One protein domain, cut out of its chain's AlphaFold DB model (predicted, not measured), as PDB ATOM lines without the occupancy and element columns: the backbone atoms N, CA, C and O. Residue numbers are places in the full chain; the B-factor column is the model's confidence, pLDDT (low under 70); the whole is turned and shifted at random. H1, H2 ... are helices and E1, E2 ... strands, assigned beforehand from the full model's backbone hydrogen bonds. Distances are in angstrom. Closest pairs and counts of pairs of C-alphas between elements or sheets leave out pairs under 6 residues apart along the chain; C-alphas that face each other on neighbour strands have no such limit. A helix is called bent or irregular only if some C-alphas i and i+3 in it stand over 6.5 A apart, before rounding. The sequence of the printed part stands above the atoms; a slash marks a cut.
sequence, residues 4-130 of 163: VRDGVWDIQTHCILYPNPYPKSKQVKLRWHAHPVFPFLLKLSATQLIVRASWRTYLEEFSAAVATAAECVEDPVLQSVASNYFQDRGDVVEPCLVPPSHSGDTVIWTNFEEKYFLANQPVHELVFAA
ATOM      1  N   VAL A   4      82.707  58.042 110.000       53.94
ATOM      2  CA  VAL A   4      82.725  59.345 110.680       53.94
ATOM      3  C   VAL A   4      82.345  59.245 112.165       53.94
ATOM      4  O   VAL A   4      82.916  59.955 112.991       53.94
ATOM      5  N   ARG A   5      81.399  58.369 112.532       49.47
ATOM      6  CA  ARG A   5      80.986  58.154 113.932       49.47
ATOM      7  C   ARG A   5      82.001  57.339 114.726       49.47
ATOM      8  O   ARG A   5      82.119  57.551 115.928       49.47
ATOM      9  N   ASP A   6      82.740  56.469 114.047       59.25
ATOM     10  CA  ASP A   6      83.735  55.590 114.665       59.25
ATOM     11  C   ASP A   6      85.119  56.264 114.791       59.25
ATOM     12  O   ASP A   6      86.057  55.671 115.316       59.25
ATOM     13  N   GLY A   7      85.252  57.523 114.343       60.78
ATOM     14  CA  GLY A   7      86.481  58.314 114.468       60.78
ATOM     15  C   GLY A   7      87.613  57.869 113.539       60.78
ATOM     16  O   GLY A   7      88.748  58.318 113.705       60.78
ATOM     17  N   VAL A   8      87.314  57.015 112.559       65.50
ATOM     18  CA  VAL A   8      88.271  56.527 111.563       65.50
ATOM     19  C   VAL A   8      88.142  57.404 110.321       65.50
ATOM     20  O   VAL A   8      87.297  57.174 109.457       65.50
ATOM     21  N   TRP A   9      88.958  58.456 110.263       72.56
ATOM     22  CA  TRP A   9      89.010  59.376 109.129       72.56
ATOM     23  C   TRP A   9      90.077  58.919 108.142       72.56
ATOM     24  O   TRP A   9      91.256  58.872 108.484       72.56
ATOM     25  N   ASP A  10      89.662  58.613 106.914       81.50
ATOM     26  CA  ASP A  10      90.581  58.353 105.810       81.50
ATOM     27  C   ASP A  10      90.962  59.682 105.140       81.50
ATOM     28  O   ASP A  10      90.208  60.245 104.341       81.50
ATOM     29  N   ILE A  11      92.101  60.248 105.544       86.69
ATOM     30  CA  ILE A  11      92.569  61.546 105.052       86.69
ATOM     31  C   ILE A  11      93.456  61.315 103.830       86.69
ATOM     32  O   ILE A  11      94.621  60.949 103.941       86.69
ATOM     33  N   GLN A  12      92.923  61.599 102.645       90.50
ATOM     34  CA  GLN A  12      93.679  61.441 101.400       90.50
ATOM     35  C   GLN A  12      94.786  62.492 101.252       90.50
ATOM     36  O   GLN A  12      95.902  62.193 100.833       90.50
ATOM     37  N   THR A  13      94.514  63.747 101.606       91.94
ATOM     38  CA  THR A  13      95.497  64.825 101.457       91.94
ATOM     39  C   THR A  13      95.363  65.841 102.575       91.94
ATOM     40  O   THR A  13      94.271  66.326 102.867       91.94
ATOM     41  N   HIS A  14      96.495  66.192 103.176       92.75
ATOM     42  CA  HIS A  14      96.622  67.298 104.106       92.75
ATOM     43  C   HIS A  14      97.406  68.434 103.443       92.75
ATOM     44  O   HIS A  14      98.507  68.216 102.945       92.75
ATOM     45  N   CYS A  15      96.868  69.654 103.458       94.19
ATOM     46  CA  CYS A  15      97.489  70.807 102.803       94.19
ATOM     47  C   CYS A  15      97.782  71.931 103.802       94.19
ATOM     48  O   CYS A  15      96.886  72.397 104.502       94.19
ATOM     49  N   ILE A  16      99.017  72.436 103.796       94.88
ATOM     50  CA  ILE A  16      99.432  73.665 104.482       94.88
ATOM     51  C   ILE A  16      99.854  74.671 103.409       94.88
ATOM     52  O   ILE A  16     100.978  74.644 102.908       94.88
ATOM     53  N   LEU A  17      98.932  75.557 103.035       92.75
ATOM     54  CA  LEU A  17      99.127  76.509 101.942       92.75
ATOM     55  C   LEU A  17      99.434  77.903 102.491       92.75
ATOM     56  O   LEU A  17      98.649  78.465 103.250       92.75
ATOM     57  N   TYR A  18     100.569  78.461 102.078       91.88
ATOM     58  CA  TYR A  18     101.023  79.811 102.418       91.88
ATOM     59  C   TYR A  18     101.059  80.093 103.934       91.88
ATOM     60  O   TYR A  18     100.511  81.107 104.380       91.88
ATOM     61  N   PRO A  19     101.697  79.226 104.750       93.75
ATOM     62  CA  PRO A  19     101.812  79.473 106.179       93.75
ATOM     63  C   PRO A  19     102.602  80.760 106.432       93.75
ATOM     64  O   PRO A  19     103.493  81.128 105.665       93.75
ATOM     65  N   ASN A  20     102.303  81.442 107.538       91.81
ATOM     66  CA  ASN A  20     103.084  82.609 107.933       91.81
ATOM     67  C   ASN A  20     104.544  82.179 108.212       91.81
ATOM     68  O   ASN A  20     104.758  81.314 109.064       91.81
ATOM     69  N   PRO A  21     105.548  82.748 107.514       87.19
ATOM     70  CA  PRO A  21     106.920  82.242 107.557       87.19
ATOM     71  C   PRO A  21     107.637  82.481 108.892       87.19
ATOM     72  O   PRO A  21     108.530  81.718 109.247       87.19
ATOM     73  N   TYR A  22     107.278  83.530 109.642       92.56
ATOM     74  CA  TYR A  22     107.964  83.909 110.890       92.56
ATOM     75  C   TYR A  22     109.509  83.928 110.754       92.56
ATOM     76  O   TYR A  22     110.216  83.116 111.365       92.56
ATOM     77  N   PRO A  23     110.074  84.847 109.948       88.50
ATOM     78  CA  PRO A  23     111.481  84.791 109.541       88.50
ATOM     79  C   PRO A  23     112.469  85.036 110.687       88.50
ATOM     80  O   PRO A  23     113.614  84.598 110.634       88.50
ATOM     81  N   LYS A  24     112.043  85.718 111.755       92.62
ATOM     82  CA  LYS A  24     112.911  86.018 112.898       92.62
ATOM     83  C   LYS A  24     113.159  84.746 113.708       92.62
ATOM     84  O   LYS A  24     112.206  84.084 114.106       92.62
ATOM     85  N   SER A  25     114.410  84.477 114.084       90.50
ATOM     86  CA  SER A  25     114.783  83.287 114.872       90.50
ATOM     87  C   SER A  25     114.009  83.163 116.193       90.50
ATOM     88  O   SER A  25     113.640  82.070 116.607       90.50
ATOM     89  N   LYS A  26     113.664  84.292 116.831       94.88
ATOM     90  CA  LYS A  26     112.839  84.314 118.056       94.88
ATOM     91  C   LYS A  26     111.414  83.773 117.852       94.88
ATOM     92  O   LYS A  26     110.735  83.485 118.829       94.88
ATOM     93  N   GLN A  27     110.956  83.663 116.606       94.00
ATOM     94  CA  GLN A  27     109.610  83.236 116.230       94.00
ATOM     95  C   GLN A  27     109.571  81.814 115.650       94.00
ATOM     96  O   GLN A  27     108.506  81.381 115.224       94.00
ATOM     97  N   VAL A  28     110.685  81.068 115.658       92.75
ATOM     98  CA  VAL A  28     110.759  79.698 115.108       92.75
ATOM     99  C   VAL A  28     109.654  78.798 115.662       92.75
ATOM    100  O   VAL A  28     109.003  78.106 114.897       92.75
ATOM    101  N   LYS A  29     109.346  78.889 116.962       93.75
ATOM    102  CA  LYS A  29     108.285  78.091 117.610       93.75
ATOM    103  C   LYS A  29     106.869  78.331 117.057       93.75
ATOM    104  O   LYS A  29     105.968  77.571 117.387       93.75
ATOM    105  N   LEU A  30     106.659  79.388 116.268       94.12
ATOM    106  CA  LEU A  30     105.387  79.668 115.590       94.12
ATOM    107  C   LEU A  30     105.287  78.984 114.214       94.12
ATOM    108  O   LEU A  30     104.201  78.946 113.638       94.12
ATOM    109  N   ARG A  31     106.394  78.459 113.670       96.00
ATOM    110  CA  ARG A  31     106.412  77.696 112.412       96.00
ATOM    111  C   ARG A  31     105.803  76.322 112.643       96.00
ATOM    112  O   ARG A  31     106.038  75.716 113.686       96.00
ATOM    113  N   TRP A  32     105.077  75.802 111.654       96.06
ATOM    114  CA  TRP A  32     104.372  74.526 111.798       96.06
ATOM    115  C   TRP A  32     105.293  73.382 112.215       96.06
ATOM    116  O   TRP A  32     104.944  72.667 113.141       96.06
ATOM    117  N   HIS A  33     106.474  73.261 111.601       95.06
ATOM    118  CA  HIS A  33     107.431  72.179 111.867       95.06
ATOM    119  C   HIS A  33     108.122  72.258 113.243       95.06
ATOM    120  O   HIS A  33     108.702  71.278 113.696       95.06
ATOM    121  N   ALA A  34     108.074  73.413 113.914       94.50
ATOM    122  CA  ALA A  34     108.687  73.635 115.227       94.50
ATOM    123  C   ALA A  34     107.646  73.856 116.342       94.50
ATOM    124  O   ALA A  34     108.004  74.067 117.505       94.50
ATOM    125  N   HIS A  35     106.358  73.835 115.996       95.19
ATOM    126  CA  HIS A  35     105.266  73.981 116.943       95.19
ATOM    127  C   HIS A  35     104.923  72.614 117.569       95.19
ATOM    128  O   HIS A  35     104.909  71.612 116.855       95.19
ATOM    129  N   PRO A  36     104.539  72.533 118.860       93.62
ATOM    130  CA  PRO A  36     104.157  71.271 119.517       93.62
ATOM    131  C   PRO A  36     102.991  70.506 118.871       93.62
ATOM    132  O   PRO A  36     102.731  69.362 119.225       93.62
ATOM    133  N   VAL A  37     102.271  71.131 117.934       93.31
ATOM    134  CA  VAL A  37     101.207  70.482 117.147       93.31
ATOM    135  C   VAL A  37     101.766  69.575 116.046       93.31
ATOM    136  O   VAL A  37     101.057  68.704 115.557       93.31
ATOM    137  N   PHE A  38     103.030  69.755 115.656       95.38
ATOM    138  CA  PHE A  38     103.643  69.053 114.532       95.38
ATOM    139  C   PHE A  38     103.557  67.519 114.622       95.38
ATOM    140  O   PHE A  38     103.147  66.900 113.642       95.38
ATOM    141  N   PRO A  39     103.812  66.870 115.777       94.19
ATOM    142  CA  PRO A  39     103.610  65.427 115.896       94.19
ATOM    143  C   PRO A  39     102.163  64.993 115.643       94.19
ATOM    144  O   PRO A  39     101.920  63.953 115.040       94.19
ATOM    145  N   PHE A  40     101.186  65.790 116.083       92.25
ATOM    146  CA  PHE A  40      99.771  65.493 115.858       92.25
ATOM    147  C   PHE A  40      99.404  65.618 114.383       92.25
ATOM    148  O   PHE A  40      98.669  64.776 113.880       92.25
ATOM    149  N   LEU A  41      99.960  66.616 113.692       92.56
ATOM    150  CA  LEU A  41      99.811  66.784 112.248       92.56
ATOM    151  C   LEU A  41     100.265  65.528 111.490       92.56
ATOM    152  O   LEU A  41      99.517  65.026 110.659       92.56
ATOM    153  N   LEU A  42     101.454  64.997 111.796       93.31
ATOM    154  CA  LEU A  42     101.973  63.794 111.130       93.31
ATOM    155  C   LEU A  42     101.148  62.543 111.465       93.31
ATOM    156  O   LEU A  42     100.897  61.716 110.593       93.31
ATOM    157  N   LYS A  43     100.657  62.427 112.704       91.50
ATOM    158  CA  LYS A  43      99.798  61.313 113.144       91.50
ATOM    159  C   LYS A  43      98.428  61.271 112.474       91.50
ATOM    160  O   LYS A  43      97.809  60.209 112.481       91.50
ATOM    161  N   LEU A  44      97.973  62.363 111.852       88.56
ATOM    162  CA  LEU A  44      96.794  62.324 110.979       88.56
ATOM    163  C   LEU A  44      96.976  61.342 109.812       88.56
ATOM    164  O   LEU A  44      95.980  60.933 109.227       88.56
ATOM    165  N   SER A  45      98.219  60.933 109.522       83.94
ATOM    166  CA  SER A  45      98.551  59.826 108.621       83.94
ATOM    167  C   SER A  45      97.929  59.986 107.237       83.94
ATOM    168  O   SER A  45      97.455  59.022 106.645       83.94
ATOM    169  N   ALA A  46      97.911  61.223 106.735       87.81
ATOM    170  CA  ALA A  46      97.360  61.494 105.423       87.81
ATOM    171  C   ALA A  46      98.190  60.794 104.346       87.81
ATOM    172  O   ALA A  46      99.427  60.832 104.401       87.81
ATOM    173  N   THR A  47      97.515  60.234 103.342       90.06
ATOM    174  CA  THR A  47      98.171  59.606 102.187       90.06
ATOM    175  C   THR A  47      99.152  60.572 101.519       90.06
ATOM    176  O   THR A  47     100.232  60.168 101.097       90.06
ATOM    177  N   GLN A  48      98.820  61.864 101.488       91.81
ATOM    178  CA  GLN A  48      99.689  62.921 100.987       91.81
ATOM    179  C   GLN A  48      99.708  64.130 101.930       91.81
ATOM    180  O   GLN A  48      98.665  64.561 102.423       91.81
ATOM    181  N   LEU A  49     100.884  64.717 102.148       94.31
ATOM    182  CA  LEU A  49     101.063  65.993 102.844       94.31
ATOM    183  C   LEU A  49     101.716  66.995 101.889       94.31
ATOM    184  O   LEU A  49     102.830  66.778 101.418       94.31
ATOM    185  N   ILE A  50     101.016  68.095 101.620       94.75
ATOM    186  CA  ILE A  50     101.456  69.171 100.729       94.75
ATOM    187  C   ILE A  50     101.709  70.425 101.557       94.75
ATOM    188  O   ILE A  50     100.819  70.910 102.257       94.75
ATOM    189  N   VAL A  51     102.905  70.993 101.441       96.12
ATOM    190  CA  VAL A  51     103.243  72.287 102.038       96.12
ATOM    191  C   VAL A  51     103.685  73.234 100.935       96.12
ATOM    192  O   VAL A  51     104.639  72.949 100.218       96.12
ATOM    193  N   ARG A  52     103.010  74.378 100.803       94.44
ATOM    194  CA  ARG A  52     103.319  75.382  99.779       94.44
ATOM    195  C   ARG A  52     103.707  76.703 100.424       94.44
ATOM    196  O   ARG A  52     102.960  77.231 101.245       94.44
ATOM    197  N   ALA A  53     104.857  77.254 100.054       93.56
ATOM    198  CA  ALA A  53     105.356  78.518 100.591       93.56
ATOM    199  C   ALA A  53     106.265  79.229  99.581       93.56
ATOM    200  O   ALA A  53     106.944  78.589  98.786       93.56
ATOM    201  N   SER A  54     106.332  80.561  99.632       91.56
ATOM    202  CA  SER A  54     107.319  81.316  98.843       91.56
ATOM    203  C   SER A  54     108.731  81.252  99.436       91.56
ATOM    204  O   SER A  54     109.724  81.442  98.737       91.56
ATOM    205  N   TRP A  55     108.846  80.945 100.730       92.69
ATOM    206  CA  TRP A  55     110.131  80.829 101.407       92.69
ATOM    207  C   TRP A  55     110.661  79.394 101.344       92.69
ATOM    208  O   TRP A  55     110.265  78.551 102.145       92.69
ATOM    209  N   ARG A  56     111.584  79.126 100.416       93.56
ATOM    210  CA  ARG A  56     112.172  77.788 100.222       93.56
ATOM    211  C   ARG A  56     112.764  77.199 101.509       93.56
ATOM    212  O   ARG A  56     112.456  76.061 101.840       93.56
ATOM    213  N   THR A  57     113.513  77.994 102.277       93.56
ATOM    214  CA  THR A  57     114.126  77.550 103.543       93.56
ATOM    215  C   THR A  57     113.097  77.032 104.545       93.56
ATOM    216  O   THR A  57     113.369  76.070 105.250       93.56
ATOM    217  N   TYR A  58     111.891  77.606 104.585       95.50
ATOM    218  CA  TYR A  58     110.823  77.096 105.449       95.50
ATOM    219  C   TYR A  58     110.445  75.649 105.098       95.50
ATOM    220  O   TYR A  58     110.138  74.861 105.990       95.50
ATOM    221  N   LEU A  59     110.439  75.307 103.806       96.12
ATOM    222  CA  LEU A  59     110.124  73.962 103.325       96.12
ATOM    223  C   LEU A  59     111.293  72.998 103.552       96.12
ATOM    224  O   LEU A  59     111.061  71.864 103.950       96.12
ATOM    225  N   GLU A  60     112.532  73.450 103.374       95.38
ATOM    226  CA  GLU A  60     113.731  72.663 103.701       95.38
ATOM    227  C   GLU A  60     113.766  72.313 105.200       95.38
ATOM    228  O   GLU A  60     113.921  71.149 105.566       95.38
ATOM    229  N   GLU A  61     113.512  73.293 106.076       95.75
ATOM    230  CA  GLU A  61     113.359  73.078 107.523       95.75
ATOM    231  C   GLU A  61     112.202  72.117 107.837       95.75
ATOM    232  O   GLU A  61     112.320  71.262 108.714       95.75
ATOM    233  N   PHE A  62     111.083  72.234 107.111       96.38
ATOM    234  CA  PHE A  62     109.951  71.324 107.264       96.38
ATOM    235  C   PHE A  62     110.346  69.889 106.901       96.38
ATOM    236  O   PHE A  62     110.060  68.980 107.676       96.38
ATOM    237  N   SER A  63     111.040  69.674 105.777       95.38
ATOM    238  CA  SER A  63     111.534  68.348 105.393       95.38
ATOM    239  C   SER A  63     112.485  67.761 106.425       95.38
ATOM    240  O   SER A  63     112.304  66.613 106.827       95.38
ATOM    241  N   ALA A  64     113.437  68.553 106.920       94.56
ATOM    242  CA  ALA A  64     114.352  68.112 107.967       94.56
ATOM    243  C   ALA A  64     113.615  67.710 109.258       94.56
ATOM    244  O   ALA A  64     113.985  66.733 109.912       94.56
ATOM    245  N   ALA A  65     112.542  68.418 109.621       94.94
ATOM    246  CA  ALA A  65     111.732  68.074 110.786       94.94
ATOM    247  C   ALA A  65     110.968  66.749 110.607       94.94
ATOM    248  O   ALA A  65     110.899  65.963 111.552       94.94
ATOM    249  N   VAL A  66     110.420  66.474 109.414       94.88
ATOM    250  CA  VAL A  66     109.775  65.179 109.120       94.88
ATOM    251  C   VAL A  66     110.815  64.049 109.147       94.88
ATOM    252  O   VAL A  66     110.549  63.010 109.743       94.88
ATOM    253  N   ALA A  67     112.012  64.264 108.591       93.88
ATOM    254  CA  ALA A  67     113.105  63.283 108.616       93.88
ATOM    255  C   ALA A  67     113.552  62.972 110.052       93.88
ATOM    256  O   ALA A  67     113.628  61.817 110.464       93.88
ATOM    257  N   THR A  68     113.702  64.013 110.876       93.50
ATOM    258  CA  THR A  68     113.999  63.862 112.310       93.50
ATOM    259  C   THR A  68     112.928  63.027 113.019       93.50
ATOM    260  O   THR A  68     113.255  62.189 113.859       93.50
ATOM    261  N   ALA A  69     111.650  63.231 112.675       93.62
ATOM    262  CA  ALA A  69     110.550  62.444 113.222       93.62
ATOM    263  C   ALA A  69     110.600  60.968 112.797       93.62
ATOM    264  O   ALA A  69     110.204  60.112 113.583       93.62
ATOM    265  N   ALA A  70     111.104  60.672 111.596       91.81
ATOM    266  CA  ALA A  70     111.262  59.312 111.086       91.81
ATOM    267  C   ALA A  70     112.436  58.556 111.733       91.81
ATOM    268  O   ALA A  70     112.347  57.349 111.944       91.81
ATOM    269  N   GLU A  71     113.520  59.245 112.091       88.69
ATOM    270  CA  GLU A  71     114.746  58.587 112.565       88.69
ATOM    271  C   GLU A  71     114.885  58.549 114.090       88.69
ATOM    272  O   GLU A  71     115.289  57.533 114.651       88.69
ATOM    273  N   CYS A  72     114.577  59.656 114.771       81.69
ATOM    274  CA  CYS A  72     115.142  59.944 116.093       81.69
ATOM    275  C   CYS A  72     114.097  60.221 117.188       81.69
ATOM    276  O   CYS A  72     114.433  60.809 118.218       81.69
ATOM    277  N   VAL A  73     112.830  59.839 116.991       87.56
ATOM    278  CA  VAL A  73     111.764  60.081 117.980       87.56
ATOM    279  C   VAL A  73     111.390  58.808 118.738       87.56
ATOM    280  O   VAL A  73     111.212  57.750 118.148       87.56
ATOM    281  N   GLU A  74     111.231  58.935 120.060       92.12
ATOM    282  CA  GLU A  74     110.851  57.841 120.969       92.12
ATOM    283  C   GLU A  74     109.420  57.323 120.752       92.12
ATOM    284  O   GLU A  74     109.111  56.194 121.123       92.12
ATOM    285  N   ASP A  75     108.534  58.143 120.182       93.81
ATOM    286  CA  ASP A  75     107.151  57.770 119.878       93.81
ATOM    287  C   ASP A  75     107.103  56.856 118.638       93.81
ATOM    288  O   ASP A  75     107.268  57.345 117.515       93.81
ATOM    289  N   PRO A  76     106.824  55.547 118.803       91.94
ATOM    290  CA  PRO A  76     106.909  54.585 117.708       91.94
ATOM    291  C   PRO A  76     105.816  54.794 116.656       91.94
ATOM    292  O   PRO A  76     106.010  54.467 115.486       91.94
ATOM    293  N   VAL A  77     104.664  55.353 117.048       91.25
ATOM    294  CA  VAL A  77     103.588  55.667 116.103       91.25
ATOM    295  C   VAL A  77     104.028  56.829 115.232       91.25
ATOM    296  O   VAL A  77     103.932  56.737 114.012       91.25
ATOM    297  N   LEU A  78     104.549  57.900 115.844       92.94
ATOM    298  CA  LEU A  78     105.055  59.051 115.099       92.94
ATOM    299  C   LEU A  78     106.194  58.655 114.154       92.94
ATOM    300  O   LEU A  78     106.193  59.051 112.990       92.94
ATOM    301  N   GLN A  79     107.131  57.851 114.653       93.25
ATOM    302  CA  GLN A  79     108.257  57.359 113.876       93.25
ATOM    303  C   GLN A  79     107.789  56.569 112.654       93.25
ATOM    304  O   GLN A  79     108.240  56.822 111.535       93.25
ATOM    305  N   SER A  80     106.838  55.651 112.846       91.50
ATOM    306  CA  SER A  80     106.288  54.833 111.766       91.50
ATOM    307  C   SER A  80     105.573  55.675 110.705       91.50
ATOM    308  O   SER A  80     105.842  55.499 109.515       91.50
ATOM    309  N   VAL A  81     104.709  56.617 111.107       91.25
ATOM    310  CA  VAL A  81     103.971  57.454 110.143       91.25
ATOM    311  C   VAL A  81     104.897  58.403 109.385       91.25
ATOM    312  O   VAL A  81     104.742  58.550 108.178       91.25
ATOM    313  N   ALA A  82     105.898  58.987 110.050       92.31
ATOM    314  CA  ALA A  82     106.882  59.850 109.402       92.31
ATOM    315  C   ALA A  82     107.769  59.056 108.432       92.31
ATOM    316  O   ALA A  82     108.002  59.489 107.305       92.31
ATOM    317  N   SER A  83     108.190  57.852 108.827       91.06
ATOM    318  CA  SER A  83     108.982  56.958 107.977       91.06
ATOM    319  C   SER A  83     108.258  56.580 106.691       91.06
ATOM    320  O   SER A  83     108.910  56.357 105.678       91.06
ATOM    321  N   ASN A  84     106.922  56.515 106.682       89.81
ATOM    322  CA  ASN A  84     106.160  56.190 105.472       89.81
ATOM    323  C   ASN A  84     106.343  57.203 104.336       89.81
ATOM    324  O   ASN A  84     106.032  56.863 103.196       89.81
ATOM    325  N   TYR A  85     106.852  58.403 104.624       89.81
ATOM    326  CA  TYR A  85     107.046  59.464 103.642       89.81
ATOM    327  C   TYR A  85     108.397  59.436 102.900       89.81
ATOM    328  O   TYR A  85     108.537  60.150 101.908       89.81
ATOM    329  N   PHE A  86     109.375  58.628 103.331       86.06
ATOM    330  CA  PHE A  86     110.752  58.661 102.790       86.06
ATOM    331  C   PHE A  86     111.175  57.427 101.984       86.06
ATOM    332  O   PHE A  86     112.234  57.417 101.361       86.06
ATOM    333  N   GLN A  87     110.362  56.374 101.964       65.56
ATOM    334  CA  GLN A  87     110.856  55.015 101.704       65.56
ATOM    335  C   GLN A  87     111.363  54.714 100.286       65.56
ATOM    336  O   GLN A  87     111.997  53.680 100.105       65.56
ATOM    337  N   ASP A  88     111.189  55.630  99.329       62.84
ATOM    338  CA  ASP A  88     111.657  55.465  97.944       62.84
ATOM    339  C   ASP A  88     112.519  56.640  97.432       62.84
ATOM    340  O   ASP A  88     112.903  56.658  96.263       62.84
ATOM    341  N   ARG A  89     112.800  57.659  98.264       59.75
ATOM    342  CA  ARG A  89     113.388  58.942  97.810       59.75
ATOM    343  C   ARG A  89     114.656  59.385  98.555       59.75
ATOM    344  O   ARG A  89     115.217  60.418  98.201       59.75
ATOM    345  N   GLY A  90     115.143  58.589  99.510       62.09
ATOM    346  CA  GLY A  90     116.195  59.001 100.448       62.09
ATOM    347  C   GLY A  90     115.625  59.805 101.621       62.09
ATOM    348  O   GLY A  90     114.425  60.065 101.674       62.09
ATOM    349  N   ASP A  91     116.484  60.208 102.556       69.75
ATOM    350  CA  ASP A  91     116.072  60.777 103.854       69.75
ATOM    351  C   ASP A  91     115.564  62.235 103.766       69.75
ATOM    352  O   ASP A  91     115.222  62.856 104.770       69.75
ATOM    353  N   VAL A  92     115.507  62.815 102.560       77.81
ATOM    354  CA  VAL A  92     115.114  64.213 102.327       77.81
ATOM    355  C   VAL A  92     114.181  64.316 101.123       77.81
ATOM    356  O   VAL A  92     114.463  63.785 100.050       77.81
ATOM    357  N   VAL A  93     113.079  65.054 101.284       85.81
ATOM    358  CA  VAL A  93     112.192  65.439 100.183       85.81
ATOM    359  C   VAL A  93     112.483  66.889  99.815       85.81
ATOM    360  O   VAL A  93     112.341  67.798 100.629       85.81
ATOM    361  N   GLU A  94     112.891  67.113  98.570       90.06
ATOM    362  CA  GLU A  94     113.259  68.444  98.092       90.06
ATOM    363  C   GLU A  94     112.036  69.263  97.645       90.06
ATOM    364  O   GLU A  94     111.190  68.749  96.903       90.06
ATOM    365  N   PRO A  95     111.942  70.555  98.018       92.88
ATOM    366  CA  PRO A  95     110.907  71.439  97.498       92.88
ATOM    367  C   PRO A  95     111.069  71.689  95.992       92.88
ATOM    368  O   PRO A  95     112.145  72.091  95.528       92.88
ATOM    369  N   CYS A  96     109.986  71.546  95.231       90.94
ATOM    370  CA  CYS A  96     109.924  71.878  93.810       90.94
ATOM    371  C   CYS A  96     109.315  73.271  93.587       90.94
ATOM    372  O   CYS A  96     108.582  73.794  94.427       90.94
ATOM    373  N   LEU A  97     109.643  73.907  92.461       89.31
ATOM    374  CA  LEU A  97     108.976  75.143  92.048       89.31
ATOM    375  C   LEU A  97     107.562  74.823  91.572       89.31
ATOM    376  O   LEU A  97     107.373  73.906  90.775       89.31
ATOM    377  N   VAL A  98     106.588  75.607  92.029       84.06
ATOM    378  CA  VAL A  98     105.214  75.517  91.535       84.06
ATOM    379  C   VAL A  98     105.146  76.269  90.208       84.06
ATOM    380  O   VAL A  98     105.374  77.485  90.202       84.06
ATOM    381  N   PRO A  99     104.867  75.590  89.082       76.31
ATOM    382  CA  PRO A  99     104.647  76.284  87.827       76.31
ATOM    383  C   PRO A  99     103.351  77.108  87.906       76.31
ATOM    384  O   PRO A  99     102.452  76.772  88.684       76.31
ATOM    385  N   PRO A 100     103.219  78.168  87.094       74.62
ATOM    386  CA  PRO A 100     101.933  78.825  86.898       74.62
ATOM    387  C   PRO A 100     100.869  77.785  86.524       74.62
ATOM    388  O   PRO A 100     101.150  76.882  85.733       74.62
ATOM    389  N   SER A 101      99.662  77.870  87.089       73.44
ATOM    390  CA  SER A 101      98.588  76.980  86.630       73.44
ATOM    391  C   SER A 101      98.114  77.455  85.259       73.44
ATOM    392  O   SER A 101      98.121  78.649  84.978       73.44
ATOM    393  N   HIS A 102      97.697  76.539  84.390       68.88
ATOM    394  CA  HIS A 102      97.244  76.870  83.040       68.88
ATOM    395  C   HIS A 102      95.886  76.224  82.747       68.88
ATOM    396  O   HIS A 102      95.615  75.106  83.182       68.88
ATOM    397  N   SER A 103      95.050  76.917  81.977       76.06
ATOM    398  CA  SER A 103      93.868  76.369  81.306       76.06
ATOM    399  C   SER A 103      93.995  76.666  79.815       76.06
ATOM    400  O   SER A 103      93.712  77.781  79.371       76.06
ATOM    401  N   GLY A 104      94.474  75.683  79.049       81.62
ATOM    402  CA  GLY A 104      94.978  75.922  77.693       81.62
ATOM    403  C   GLY A 104      96.197  76.848  77.734       81.62
ATOM    404  O   GLY A 104      97.072  76.674  78.578       81.62
ATOM    405  N   ASP A 105      96.218  77.876  76.887       78.19
ATOM    406  CA  ASP A 105      97.311  78.864  76.840       78.19
ATOM    407  C   ASP A 105      97.188  79.972  77.903       78.19
ATOM    408  O   ASP A 105      98.062  80.829  78.033       78.19
ATOM    409  N   THR A 106      96.099  79.986  78.676       79.56
ATOM    410  CA  THR A 106      95.848  81.025  79.682       79.56
ATOM    411  C   THR A 106      96.394  80.601  81.034       79.56
ATOM    412  O   THR A 106      96.025  79.548  81.553       79.56
ATOM    413  N   VAL A 107      97.234  81.442  81.637       79.25
ATOM    414  CA  VAL A 107      97.673  81.251  83.020       79.25
ATOM    415  C   VAL A 107      96.508  81.552  83.964       79.25
ATOM    416  O   VAL A 107      95.953  82.649  83.940       79.25
ATOM    417  N   ILE A 108      96.152  80.586  84.804       77.62
ATOM    418  CA  ILE A 108      95.222  80.758  85.915       77.62
ATOM    419  C   ILE A 108      96.041  80.856  87.196       77.62
ATOM    420  O   ILE A 108      96.916  80.037  87.460       77.62
ATOM    421  N   TRP A 109      95.728  81.849  88.014       72.81
ATOM    422  CA  TRP A 109      96.331  82.016  89.324       72.81
ATOM    423  C   TRP A 109      95.247  81.952  90.390       72.81
ATOM    424  O   TRP A 109      94.161  82.508  90.226       72.81
ATOM    425  N   THR A 110      95.545  81.335  91.527       79.81
ATOM    426  CA  THR A 110      94.837  81.693  92.758       79.81
ATOM    427  C   THR A 110      95.252  83.103  93.193       79.81
ATOM    428  O   THR A 110      96.369  83.541  92.914       79.81
ATOM    429  N   ASN A 111      94.406  83.794  93.967       80.88
ATOM    430  CA  ASN A 111      94.723  85.133  94.497       80.88
ATOM    431  C   ASN A 111      96.074  85.186  95.245       80.88
ATOM    432  O   ASN A 111      96.727  86.227  95.294       80.88
ATOM    433  N   PHE A 112      96.498  84.075  95.861       78.56
ATOM    434  CA  PHE A 112      97.791  83.993  96.541       78.56
ATOM    435  C   PHE A 112      98.955  83.849  95.560       78.56
ATOM    436  O   PHE A 112      99.964  84.529  95.730       78.56
ATOM    437  N   GLU A 113      98.828  82.996  94.545       81.00
ATOM    438  CA  GLU A 113      99.889  82.794  93.552       81.00
ATOM    439  C   GLU A 113     100.109  84.052  92.725       81.00
ATOM    440  O   GLU A 113     101.254  84.451  92.553       81.00
ATOM    441  N   GLU A 114      99.032  84.727  92.314       83.00
ATOM    442  CA  GLU A 114      99.115  86.004  91.605       83.00
ATOM    443  C   GLU A 114      99.867  87.040  92.447       83.00
ATOM    444  O   GLU A 114     100.819  87.659  91.978       83.00
ATOM    445  N   LYS A 115      99.512  87.180  93.731       86.56
ATOM    446  CA  LYS A 115     100.196  88.093  94.656       86.56
ATOM    447  C   LYS A 115     101.701  87.816  94.740       86.56
ATOM    448  O   LYS A 115     102.490  88.760  94.715       86.56
ATOM    449  N   TYR A 116     102.106  86.554  94.899       84.19
ATOM    450  CA  TYR A 116     103.525  86.196  95.007       84.19
ATOM    451  C   TYR A 116     104.257  86.347  93.671       84.19
ATOM    452  O   TYR A 116     105.370  86.872  93.647       84.19
ATOM    453  N   PHE A 117     103.609  85.985  92.566       82.12
ATOM    454  CA  PHE A 117     104.129  86.175  91.218       82.12
ATOM    455  C   PHE A 117     104.372  87.657  90.907       82.12
ATOM    456  O   PHE A 117     105.477  88.026  90.516       82.12
ATOM    457  N   LEU A 118     103.393  88.528  91.173       85.75
ATOM    458  CA  LEU A 118     103.516  89.980  90.992       85.75
ATOM    459  C   LEU A 118     104.608  90.596  91.879       85.75
ATOM    460  O   LEU A 118     105.228  91.588  91.503       85.75
ATOM    461  N   ALA A 119     104.871  90.001  93.043       86.81
ATOM    462  CA  ALA A 119     105.969  90.386  93.927       86.81
ATOM    463  C   ALA A 119     107.332  89.790  93.516       86.81
ATOM    464  O   ALA A 119     108.313  89.968  94.240       86.81
ATOM    465  N   ASN A 120     107.401  89.072  92.387       85.50
ATOM    466  CA  ASN A 120     108.574  88.334  91.919       85.50
ATOM    467  C   ASN A 120     109.127  87.357  92.978       85.50
ATOM    468  O   ASN A 120     110.337  87.186  93.133       85.50
ATOM    469  N   GLN A 121     108.225  86.747  93.753       85.75
ATOM    470  CA  GLN A 121     108.543  85.751  94.769       85.75
ATOM    471  C   GLN A 121     108.121  84.364  94.269       85.75
ATOM    472  O   GLN A 121     106.921  84.096  94.180       85.75
ATOM    473  N   PRO A 122     109.071  83.467  93.951       87.88
ATOM    474  CA  PRO A 122     108.734  82.126  93.493       87.88
ATOM    475  C   PRO A 122     108.018  81.347  94.596       87.88
ATOM    476  O   PRO A 122     108.415  81.379  95.763       87.88
ATOM    477  N   VAL A 123     106.976  80.615  94.215       90.81
ATOM    478  CA  VAL A 123     106.263  79.705  95.110       90.81
ATOM    479  C   VAL A 123     106.847  78.307  94.956       90.81
ATOM    480  O   VAL A 123     107.068  77.827  93.847       90.81
ATOM    481  N   HIS A 124     107.104  77.667  96.087       93.44
ATOM    482  CA  HIS A 124     107.635  76.319  96.164       93.44
ATOM    483  C   HIS A 124     106.619  75.398  96.829       93.44
ATOM    484  O   HIS A 124     105.830  75.832  97.673       93.44
ATOM    485  N   GLU A 125     106.677  74.125  96.476       94.25
ATOM    486  CA  GLU A 125     105.849  73.070  97.028       94.25
ATOM    487  C   GLU A 125     106.716  71.906  97.496       94.25
ATOM    488  O   GLU A 125     107.688  71.518  96.855       94.25
ATOM    489  N   LEU A 126     106.359  71.366  98.652       94.62
ATOM    490  CA  LEU A 126     106.948  70.188  99.256       94.62
ATOM    491  C   LEU A 126     105.851  69.135  99.381       94.62
ATOM    492  O   LEU A 126     104.832  69.390 100.027       94.62
ATOM    493  N   VAL A 127     106.056  67.972  98.760       93.38
ATOM    494  CA  VAL A 127     105.063  66.891  98.719       93.38
ATOM    495  C   VAL A 127     105.632  65.621  99.328       93.38
ATOM    496  O   VAL A 127     106.508  64.980  98.746       93.38
ATOM    497  N   PHE A 128     105.054  65.212 100.451       92.25
ATOM    498  CA  PHE A 128     105.233  63.874 100.996       92.25
ATOM    499  C   PHE A 128     104.089  62.977 100.537       92.25
ATOM    500  O   PHE A 128     102.925  63.359 100.645       92.25
ATOM    501  N   ALA A 129     104.418  61.786 100.048       89.38
ATOM    502  CA  ALA A 129     103.457  60.767  99.643       89.38
ATOM    503  C   ALA A 129     103.757  59.486 100.428       89.38
ATOM    504  O   ALA A 129     104.902  59.035 100.450       89.38
ATOM    505  N   ALA A 130     102.760  58.951 101.125       81.88
ATOM    506  CA  ALA A 130     102.897  57.744 101.927       81.88
ATOM    507  C   ALA A 130     102.978  56.489 101.036       81.88
ATOM    508  O   ALA A 130     102.465  56.467  99.915       81.88
TER     509      ALA A 130
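AT A GLANCE: This is residues 4 to 130 of the 163 residues of the protein "Hypothetical protein" of Rhizochromulina marina (UniProt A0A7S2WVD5). A small three-stranded sheet, E1, E2 and E5, has one long helix, H3, along one face, and the short helices H2 and H4 gather by the last residues of H3. Residues 24 to 29, mostly of H1, stick out, and the small hairpin of E3 and E4 lies farthest from the middle. The printed part has 127 residues with five named helices and five named strands, in the order E1 H1 H2 E2 H3 H4 E3 E4 H5 E5. The sheet's order is E1 E2 E5, mixed, and the class is mixed, helices and strands. The whole is compact, with a radius of gyration of the C-alphas of 15.9 A and spans of 47 by 38 by 32 A.

HOW THE PARTS SIT: E1, residues 13 to 17, is parallel to E2, residues 48 to 53, at 8 degrees, with N 14 and O 48 2.8 A apart. Between them come H1, residues 25 to 30, and H2, residues 38 to 43: a strand-helix-strand unit, two parallel neighbour strands joined through helices, with a right-handed crossover. H1 is irregular, with C-alphas 26 and 29 7.7 A apart, and touches no helix. E5, residues 124 to 129, is antiparallel to E2 at 169 degrees, with N 51 and O 126 2.9 A apart. H3, residues 56 to 71, is on this sheet at a height over the sheet of 10.3 A, making two layers, a helix on one face of a sheet; it lies over E2 and E5, along the strands, at 4 degrees to E5 on the local plane. The closest C-alphas of H3 and E5 are those of Arg 56 and His 124, 6.3 A. H4, residues 76 to 83, touches residues 66 to 71 of H3, closest at the C-alphas of Ala 70 and Ser 83, 4.5 A, at a steep tilt of 46 degrees, opposite ways. H4 also touches H2, about perpendicular at 90 degrees, closest at the C-alphas of Lys 43 and Leu 78, 6.0 A. E3, residues 101 to 103, and E4, residues 106 to 108, form a hairpin, with N 103 and O 106 2.8 A apart. H5, residues 111 to 118, touches no helix. Every O i to N i+4 pair is within hydrogen-bond range in H2, H3, H4 and H5; H1 has 0 of 2, but 2 of 3 from O i to N i+3.

IN THESE COORDINATES: E1 begins at C-alpha 13, (95.497, 64.825, 101.457). H3 is 23.0 A long, E2 16.6 A, and E5 16.5 A, ending at C-alpha 129, (103.457, 60.767, 99.643).

THE WHOLE: The C-alphas farthest apart, of Glu 74 and Asp 105, are 50.7 A apart. The printed part has no cut. The link from H4 to E3, 17 residues, is long. Confidence is low at residues 4 to 8, 87 to 91 and 102.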